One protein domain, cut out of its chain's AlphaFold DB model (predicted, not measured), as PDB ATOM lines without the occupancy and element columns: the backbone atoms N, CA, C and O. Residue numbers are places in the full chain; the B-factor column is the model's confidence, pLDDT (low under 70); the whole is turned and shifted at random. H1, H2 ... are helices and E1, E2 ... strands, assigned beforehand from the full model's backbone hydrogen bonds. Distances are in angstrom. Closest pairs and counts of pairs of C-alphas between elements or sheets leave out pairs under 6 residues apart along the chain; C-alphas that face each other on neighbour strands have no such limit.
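This is residues 5 to 70 of the 81 residues of an uncharacterized protein of Nitrospirae bacterium (UniProt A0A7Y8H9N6). A small twisted sheet of four strands, E1, E2, E3 and E6, has one helix, H1, over one face, and from the end of E3 the chain runs on into a two-strand hairpin, E4 and E5, that reaches away from the sheet. A long link without named elements, residues 43 to 56, comes back from the hairpin to E6. The printed part has 66 residues, with six named strands followed by one named helix; the larger sheet has the order E1 - E2 - E3 - E6 and both sheets are antiparallel. The class is mixed, helices and strands, though under half of the residues are in named elements. It is only just compact, close to loose, with a radius of gyration of the C-alphas of 12.6 A and spans of 37 by 25 by 19 A.

Residues 5 to 6 pair antiparallel with residues 9 to 10 of E1, residues 9 to 11. E1 forms a hairpin with E2, residues 15 to 18, where N 10 and O 17 are 2.8 A apart, within hydrogen-bond range. E2 forms a hairpin with E3, residues 26 to 30, with N 16 and O 29 at 2.9 A. E1, E2 and E3 make a meander, each strand the antiparallel neighbour of the one before. E3 also has E6, residues 57 to 59, as antiparallel neighbour at 132 degrees, with N 28 and O 57 at 2.8 A. E1 and E6 are the edge strands. H1, residues 61 to 69, is on this sheet at a height over the sheet of 9.3 A. It lies over E3 and, only just, over E2, with 3 of its C-alphas falling on E2. It runs along the strands, at 12 degrees to E3 on the local plane. The closest C-alphas of E3 and H1 are those of Gly 26 and Arg 61, 6.5 A apart. In H1 every O i to N i+4 pair is within hydrogen-bond range. E3 runs on into E4, residues 33 to 36, across a break of 2 residues, at 45 degrees. E4 and E5, residues 39 to 42, form a hairpin, with N 34 and O 41 at 2.9 A. H1 is apart from E4 and E5.

E1 begins at C-alpha 9, (14.108, 32.530, 114.561). E3, the longest strand by residues, is 13.6 A from first to last C-alpha; E2 and E5 are each 10.2 A, and E4 is 9.9 A. E4 ends at C-alpha 36, (19.696, 6.971, 100.477). H1 is 10.6 A long and ends at C-alpha 69, (20.876, 25.600, 123.664).

The two C-alphas farthest apart, those of Gly 22 and Asn 37, are 39.2 A apart. The printed part has no cut, and the link from E5 to E6, 14 residues, is long. The mean pLDDT of the printed part is 88.2; residues 21 to 24 are under 70.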
ATOM      1  N   CYS A   5      20.504  34.288 116.171       84.62
ATOM      2  CA  CYS A   5      19.135  34.760 116.329       84.62
ATOM      3  C   CYS A   5      18.850  35.763 115.209       84.62
ATOM      4  O   CYS A   5      19.575  36.745 115.071       84.62
ATOM      5  N   ILE A   6      17.829  35.498 114.394       82.56
ATOM      6  CA  ILE A   6      17.393  36.388 113.310       82.56
ATOM      7  C   ILE A   6      15.899  36.626 113.504       82.56
ATOM      8  O   ILE A   6      15.084  35.732 113.264       82.56
ATOM      9  N   GLY A   7      15.549  37.816 113.997       85.19
ATOM     10  CA  GLY A   7      14.187  38.126 114.426       85.19
ATOM     11  C   GLY A   7      13.673  37.088 115.426       85.19
ATOM     12  O   GLY A   7      14.288  36.833 116.461       85.19
ATOM     13  N   SER A   8      12.567  36.434 115.083       84.12
ATOM     14  CA  SER A   8      11.920  35.419 115.917       84.12
ATOM     15  C   SER A   8      12.444  33.986 115.704       84.12
ATOM     16  O   SER A   8      11.894  33.027 116.254       84.12
ATOM     17  N   THR A   9      13.512  33.825 114.914       89.00
ATOM     18  CA  THR A   9      14.108  32.530 114.561       89.00
ATOM     19  C   THR A   9      15.441  32.310 115.277       89.00
ATOM     20  O   THR A   9      16.298  33.191 115.299       89.00
ATOM     21  N   ILE A  10      15.645  31.105 115.813       90.19
ATOM     22  CA  ILE A  10      16.911  30.647 116.403       90.19
ATOM     23  C   ILE A  10      17.503  29.567 115.498       90.19
ATOM     24  O   ILE A  10      16.851  28.564 115.217       90.19
ATOM     25  N   ILE A  11      18.743  29.745 115.050       90.06
ATOM     26  CA  ILE A  11      19.431  28.842 114.124       90.06
ATOM     27  C   ILE A  11      20.652  28.232 114.812       90.06
ATOM     28  O   ILE A  11      21.530  28.937 115.318       90.06
ATOM     29  N   LEU A  12      20.710  26.903 114.787       90.44
ATOM     30  CA  LEU A  12      21.838  26.070 115.189       90.44
ATOM     31  C   LEU A  12      22.304  25.244 113.968       90.44
ATOM     32  O   LEU A  12      21.578  25.151 112.977       90.44
ATOM     33  N   PRO A  13      23.493  24.610 114.000       88.12
ATOM     34  CA  PRO A  13      24.041  23.907 112.834       88.12
ATOM     35  C   PRO A  13      23.128  22.834 112.215       88.12
ATOM     36  O   PRO A  13      23.112  22.669 110.997       88.12
ATOM     37  N   HIS A  14      22.355  22.113 113.033       89.81
ATOM     38  CA  HIS A  14      21.541  20.972 112.578       89.81
ATOM     39  C   HIS A  14      20.038  21.144 112.794       89.81
ATOM     40  O   HIS A  14      19.256  20.276 112.403       89.81
ATOM     41  N   ILE A  15      19.632  22.254 113.409       92.00
ATOM     42  CA  ILE A  15      18.241  22.535 113.751       92.00
ATOM     43  C   ILE A  15      17.978  24.038 113.731       92.00
ATOM     44  O   ILE A  15      18.861  24.845 114.020       92.00
ATOM     45  N   ARG A  16      16.739  24.421 113.449       92.94
ATOM     46  CA  ARG A  16      16.260  25.797 113.605       92.94
ATOM     47  C   ARG A  16      14.912  25.809 114.305       92.94
ATOM     48  O   ARG A  16      14.119  24.894 114.117       92.94
ATOM     49  N   TYR A  17      14.651  26.857 115.062       92.75
ATOM     50  CA  TYR A  17      13.370  27.142 115.685       92.75
ATOM     51  C   TYR A  17      12.803  28.419 115.085       92.75
ATOM     52  O   TYR A  17      13.496  29.430 115.061       92.75
ATOM     53  N   VAL A  18      11.558  28.380 114.630       92.00
ATOM     54  CA  VAL A  18      10.832  29.532 114.097       92.00
ATOM     55  C   VAL A  18       9.649  29.791 115.015       92.00
ATOM     56  O   VAL A  18       8.787  28.921 115.171       92.00
ATOM     57  N   ASN A  19       9.586  30.974 115.622       87.81
ATOM     58  CA  ASN A  19       8.383  31.373 116.338       87.81
ATOM     59  C   ASN A  19       7.286  31.707 115.317       87.81
ATOM     60  O   ASN A  19       7.473  32.588 114.478       87.81
ATOM     61  N   SER A  20       6.160  30.995 115.365       75.94
ATOM     62  CA  SER A  20       5.016  31.283 114.501       75.94
ATOM     63  C   SER A  20       4.110  32.264 115.225       75.94
ATOM     64  O   SER A  20       3.442  31.889 116.187       75.94
ATOM     65  N   GLU A  21       4.055  33.509 114.758       66.38
ATOM     66  CA  GLU A  21       3.098  34.476 115.292       66.38
ATOM     67  C   GLU A  21       1.666  33.932 115.145       66.38
ATOM     68  O   GLU A  21       1.289  33.399 114.100       66.38
ATOM     69  N   GLY A  22       0.895  33.967 116.236       63.84
ATOM     70  CA  GLY A  22      -0.487  33.474 116.281       63.84
ATOM     71  C   GLY A  22      -0.685  32.007 116.693       63.84
ATOM     72  O   GLY A  22      -1.830  31.589 116.861       63.84
ATOM     73  N   ARG A  23       0.375  31.213 116.914       63.03
ATOM     74  CA  ARG A  23       0.266  29.861 117.503       63.03
ATOM     75  C   ARG A  23       0.745  29.856 118.955       63.03
ATOM     76  O   ARG A  23       1.645  30.601 119.321       63.03
ATOM     77  N   LYS A  24       0.184  28.965 119.788       65.12
ATOM     78  CA  LYS A  24       0.622  28.754 121.188       65.12
ATOM     79  C   LYS A  24       2.055  28.187 121.314       65.12
ATOM     80  O   LYS A  24       2.517  27.954 122.426       65.12
ATOM     81  N   GLY A  25       2.754  27.962 120.200       74.69
ATOM     82  CA  GLY A  25       4.108  27.418 120.141       74.69
ATOM     83  C   GLY A  25       4.777  27.706 118.796       74.69
ATOM     84  O   GLY A  25       4.130  28.155 117.848       74.69
ATOM     85  N   GLY A  26       6.081  27.446 118.722       89.38
ATOM     86  CA  GLY A  26       6.855  27.588 117.489       89.38
ATOM     87  C   GLY A  26       7.094  26.244 116.814       89.38
ATOM     88  O   GLY A  26       6.690  25.190 117.308       89.38
ATOM     89  N   LEU A  27       7.768  26.291 115.669       92.19
ATOM     90  CA  LEU A  27       8.141  25.110 114.904       92.19
ATOM     91  C   LEU A  27       9.651  24.906 114.941       92.19
ATOM     92  O   LEU A  27      10.421  25.806 114.603       92.19
ATOM     93  N   MET A  28      10.071  23.701 115.307       93.19
ATOM     94  CA  MET A  28      11.453  23.254 115.199       93.19
ATOM     95  C   MET A  28      11.639  22.412 113.937       93.19
ATOM     96  O   MET A  28      10.844  21.518 113.661       93.19
ATOM     97  N   PHE A  29      12.706  22.669 113.186       94.88
ATOM     98  CA  PHE A  29      13.061  21.935 111.977       94.88
ATOM     99  C   PHE A  29      14.471  21.372 112.083       94.88
ATOM    100  O   PHE A  29      15.393  22.090 112.465       94.88
ATOM    101  N   HIS A  30      14.648  20.132 111.642       95.00
ATOM    102  CA  HIS A  30      15.961  19.540 111.402       95.00
ATOM    103  C   HIS A  30      16.476  19.966 110.019       95.00
ATOM    104  O   HIS A  30      15.719  19.961 109.048       95.00
ATOM    105  N   SER A  31      17.751  20.345 109.919       91.25
ATOM    106  CA  SER A  31      18.368  20.809 108.666       91.25
ATOM    107  C   SER A  31      19.306  19.783 108.026       91.25
ATOM    108  O   SER A  31      19.573  19.862 106.828       91.25
ATOM    109  N   GLN A  32      19.808  18.814 108.794       93.38
ATOM    110  CA  GLN A  32      20.748  17.824 108.280       93.38
ATOM    111  C   GLN A  32      20.024  16.760 107.450       93.38
ATOM    112  O   GLN A  32      19.179  16.029 107.965       93.38
ATOM    113  N   THR A  33      20.392  16.627 106.177       93.00
ATOM    114  CA  THR A  33      19.827  15.620 105.272       93.00
ATOM    115  C   THR A  33      20.906  14.685 104.746       93.00
ATOM    116  O   THR A  33      22.060  15.067 104.562       93.00
ATOM    117  N   ILE A  34      20.516  13.437 104.508       94.44
ATOM    118  CA  ILE A  34      21.312  12.427 103.812       94.44
ATOM    119  C   ILE A  34      20.534  11.910 102.608       94.44
ATOM    120  O   ILE A  34      19.309  12.035 102.549       94.44
ATOM    121  N   ARG A  35      21.240  11.308 101.650       94.12
ATOM    122  CA  ARG A  35      20.628  10.692 100.472       94.12
ATOM    123  C   ARG A  35      20.815   9.181 100.523       94.12
ATOM    124  O   ARG A  35      21.941   8.704 100.601       94.12
ATOM    125  N   ILE A  36      19.714   8.438 100.469       87.50
ATOM    126  CA  ILE A  36      19.696   6.971 100.477       87.50
ATOM    127  C   ILE A  36      18.893   6.523  99.257       87.50
ATOM    128  O   ILE A  36      17.745   6.932  99.090       87.50
ATOM    129  N   ASN A  37      19.494   5.705  98.386       88.38
ATOM    130  CA  ASN A  37      18.856   5.180  97.169       88.38
ATOM    131  C   ASN A  37      18.165   6.273  96.329       88.38
ATOM    132  O   ASN A  37      17.023   6.136  95.898       88.38
ATOM    133  N   GLY A  38      18.850   7.407  96.152       87.56
ATOM    134  CA  GLY A  38      18.366   8.528  95.346       87.56
ATOM    135  C   GLY A  38      17.367   9.463  96.036       87.56
ATOM    136  O   GLY A  38      17.138  10.547  95.496       87.56
ATOM    137  N   LYS A  39      16.852   9.130  97.227       89.19
ATOM    138  CA  LYS A  39      15.875   9.934  97.985       89.19
ATOM    139  C   LYS A  39      16.516  10.656  99.168       89.19
ATOM    140  O   LYS A  39      17.441  10.119  99.783       89.19
ATOM    141  N   TYR A  40      16.033  11.856  99.488       93.88
ATOM    142  CA  TYR A  40      16.461  12.567 100.693       93.88
ATOM    143  C   TYR A  40      15.819  11.956 101.939       93.88
ATOM    144  O   TYR A  40      14.729  11.389 101.895       93.88
ATOM    145  N   ARG A  41      16.523  12.071 103.061       93.75
ATOM    146  CA  ARG A  41      16.016  11.764 104.391       93.75
ATOM    147  C   ARG A  41      16.648  12.715 105.392       93.75
ATOM    148  O   ARG A  41      17.872  12.837 105.447       93.75
ATOM    149  N   THR A  42      15.821  13.366 106.195       95.75
ATOM    150  CA  THR A  42      16.303  14.243 107.259       95.75
ATOM    151  C   THR A  42      16.752  13.415 108.461       95.75
ATOM    152  O   THR A  42      16.025  12.550 108.953       95.75
ATOM    153  N   VAL A  43      17.977  13.651 108.923       92.44
ATOM    154  CA  VAL A  43      18.604  12.912 110.023       92.44
ATOM    155  C   VAL A  43      17.947  13.300 111.346       92.44
ATOM    156  O   VAL A  43      17.695  14.474 111.598       92.44
ATOM    157  N   GLY A  44      17.653  12.305 112.187       88.19
ATOM    158  CA  GLY A  44      17.049  12.524 113.507       88.19
ATOM    159  C   GLY A  44      15.595  13.008 113.479       88.19
ATOM    160  O   GLY A  44      15.029  13.280 114.533       88.19
ATOM    161  N   CYS A  45      14.972  13.087 112.300       92.44
ATOM    162  CA  CYS A  45      13.602  13.550 112.134       92.44
ATOM    163  C   CYS A  45      12.643  12.381 111.873       92.44
ATOM    164  O   CYS A  45      12.918  11.508 111.049       92.44
ATOM    165  N   ASN A  46      11.496  12.384 112.556       90.06
ATOM    166  CA  ASN A  46      10.391  11.442 112.338       90.06
ATOM    167  C   ASN A  46       9.164  12.078 111.654       90.06
ATOM    168  O   ASN A  46       8.218  11.363 111.344       90.06
ATOM    169  N   SER A  47       9.182  13.390 111.401       91.62
ATOM    170  CA  SER A  47       8.113  14.137 110.726       91.62
ATOM    171  C   SER A  47       8.666  14.740 109.438       91.62
ATOM    172  O   SER A  47       9.250  15.825 109.451       91.62
ATOM    173  N   MET A  48       8.560  13.995 108.338       94.25
ATOM    174  CA  MET A  48       9.090  14.389 107.030       94.25
ATOM    175  C   MET A  48       7.982  14.457 105.981       94.25
ATOM    176  O   MET A  48       6.998  13.723 106.063       94.25
ATOM    177  N   ASP A  49       8.160  15.325 104.989       93.56
ATOM    178  CA  ASP A  49       7.313  15.376 103.803       93.56
ATOM    179  C   ASP A  49       7.611  14.204 102.848       93.56
ATOM    180  O   ASP A  49       8.505  13.382 103.074       93.56
ATOM    181  N   SER A  50       6.862  14.120 101.744       92.06
ATOM    182  CA  SER A  50       7.052  13.080 100.722       92.06
ATOM    183  C   SER A  50       8.422  13.131 100.034       92.06
ATOM    184  O   SER A  50       8.840  12.141  99.428       92.06
ATOM    185  N   SER A  51       9.130  14.258 100.137       91.62
ATOM    186  CA  SER A  51      10.475  14.453  99.600       91.62
ATOM    187  C   SER A  51      11.573  14.095 100.609       91.62
ATOM    188  O   SER A  51      12.732  13.988 100.215       91.62
ATOM    189  N   GLY A  52      11.229  13.850 101.878       92.00
ATOM    190  CA  GLY A  52      12.154  13.472 102.947       92.00
ATOM    191  C   GLY A  52      12.719  14.645 103.753       92.00
ATOM    192  O   GLY A  52      13.649  14.443 104.544       92.00
ATOM    193  N   PHE A  53      12.182  15.857 103.580       92.75
ATOM    194  CA  PHE A  53      12.557  17.044 104.354       92.75
ATOM    195  C   PHE A  53      11.706  17.169 105.617       92.75
ATOM    196  O   PHE A  53      10.546  16.774 105.623       92.75
ATOM    197  N   CYS A  54      12.274  17.704 106.701       95.00
ATOM    198  CA  CYS A  54      11.545  17.899 107.954       95.00
ATOM    199  C   CYS A  54      10.344  18.841 107.764       95.00
ATOM    200  O   CYS A  54      10.516  20.001 107.391       95.00
ATOM    201  N   SER A  55       9.151  18.358 108.112       94.00
ATOM    202  CA  SER A  55       7.886  19.108 108.057       94.00
ATOM    203  C   SER A  55       7.685  20.051 109.245       94.00
ATOM    204  O   SER A  55       6.694  20.774 109.306       94.00
ATOM    205  N   GLY A  56       8.621  20.052 110.192       92.56
ATOM    206  CA  GLY A  56       8.527  20.791 111.441       92.56
ATOM    207  C   GLY A  56       7.900  19.974 112.571       92.56
ATOM    208  O   GLY A  56       7.087  19.072 112.359       92.56
ATOM    209  N   HIS A  57       8.307  20.308 113.789       90.56
ATOM    210  CA  HIS A  57       7.783  19.775 115.039       90.56
ATOM    211  C   HIS A  57       7.260  20.934 115.875       90.56
ATOM    212  O   HIS A  57       7.963  21.933 116.036       90.56
ATOM    213  N   GLU A  58       6.055  20.802 116.423       91.31
ATOM    214  CA  GLU A  58       5.597  21.750 117.432       91.31
ATOM    215  C   GLU A  58       6.479  21.632 118.674       91.31
ATOM    216  O   GLU A  58       6.739  20.537 119.171       91.31
ATOM    217  N   MET A  59       6.986  22.773 119.132       89.88
ATOM    218  CA  MET A  59       7.845  22.864 120.303       89.88
ATOM    219  C   MET A  59       7.707  24.262 120.907       89.88
ATOM    220  O   MET A  59       7.628  25.269 120.192       89.88
ATOM    221  N   SER A  60       7.676  24.361 122.233       88.94
ATOM    222  CA  SER A  60       7.737  25.673 122.877       88.94
ATOM    223  C   SER A  60       9.152  26.248 122.762       88.94
ATOM    224  O   SER A  60      10.137  25.518 122.637       88.94
ATOM    225  N   ARG A  61       9.278  27.577 122.810       87.00
ATOM    226  CA  ARG A  61      10.600  28.217 122.783       87.00
ATOM    227  C   ARG A  61      11.447  27.767 123.973       87.00
ATOM    228  O   ARG A  61      12.626  27.485 123.806       87.00
ATOM    229  N   GLU A  62      10.841  27.681 125.154       86.31
ATOM    230  CA  GLU A  62      11.512  27.246 126.382       86.31
ATOM    231  C   GLU A  62      12.037  25.812 126.268       86.31
ATOM    232  O   GLU A  62      13.202  25.558 126.571       86.31
ATOM    233  N   GLU A  63      11.218  24.889 125.755       89.25
ATOM    234  CA  GLU A  63      11.628  23.503 125.528       89.25
ATOM    235  C   GLU A  63      12.793  23.429 124.537       89.25
ATOM    236  O   GLU A  63      13.789  22.750 124.802       89.25
ATOM    237  N   PHE A  64      12.710  24.170 123.426       89.38
ATOM    238  CA  PHE A  64      13.779  24.220 122.430       89.38
ATOM    239  C   PHE A  64      15.097  24.711 123.039       89.38
ATOM    240  O   PHE A  64      16.152  24.104 122.838       89.38
ATOM    241  N   LEU A  65      15.039  25.799 123.805       86.56
ATOM    242  CA  LEU A  65      16.203  26.390 124.453       86.56
ATOM    243  C   LEU A  65      16.829  25.417 125.455       86.56
ATOM    244  O   LEU A  65      18.017  25.123 125.342       86.56
ATOM    245  N   LYS A  66      16.024  24.844 126.355       87.31
ATOM    246  CA  LYS A  66      16.486  23.883 127.363       87.31
ATOM    247  C   LYS A  66      17.135  22.651 126.731       87.31
ATOM    248  O   LYS A  66      18.168  22.182 127.198       87.31
ATOM    249  N   LYS A  67      16.539  22.124 125.660       88.50
ATOM    250  CA  LYS A  67      16.987  20.880 125.027       88.50
ATOM    251  C   LYS A  67      18.216  21.055 124.138       88.50
ATOM    252  O   LYS A  67      19.041  20.148 124.071       88.50
ATOM    253  N   TYR A  68      18.334  22.185 123.441       87.69
ATOM    254  CA  TYR A  68      19.320  22.342 122.366       87.69
ATOM    255  C   TYR A  68      20.317  23.483 122.554       87.69
ATOM    256  O   TYR A  68      21.380  23.471 121.931       87.69
ATOM    257  N   CYS A  69      19.992  24.471 123.385       82.50
ATOM    258  CA  CYS A  69      20.876  25.600 123.664       82.50
ATOM    259  C   CYS A  69      21.623  25.456 125.001       82.50
ATOM    260  O   CYS A  69      22.508  26.268 125.263       82.50
ATOM    261  N   GLY A  70      21.320  24.415 125.789       73.75
ATOM    262  CA  GLY A  70      21.824  24.240 127.154       73.75
ATOM    263  C   GLY A  70      21.100  25.149 128.149       73.75
ATOM    264  O   GLY A  70      20.204  25.900 127.755       73.75
TER     265      GLY A  70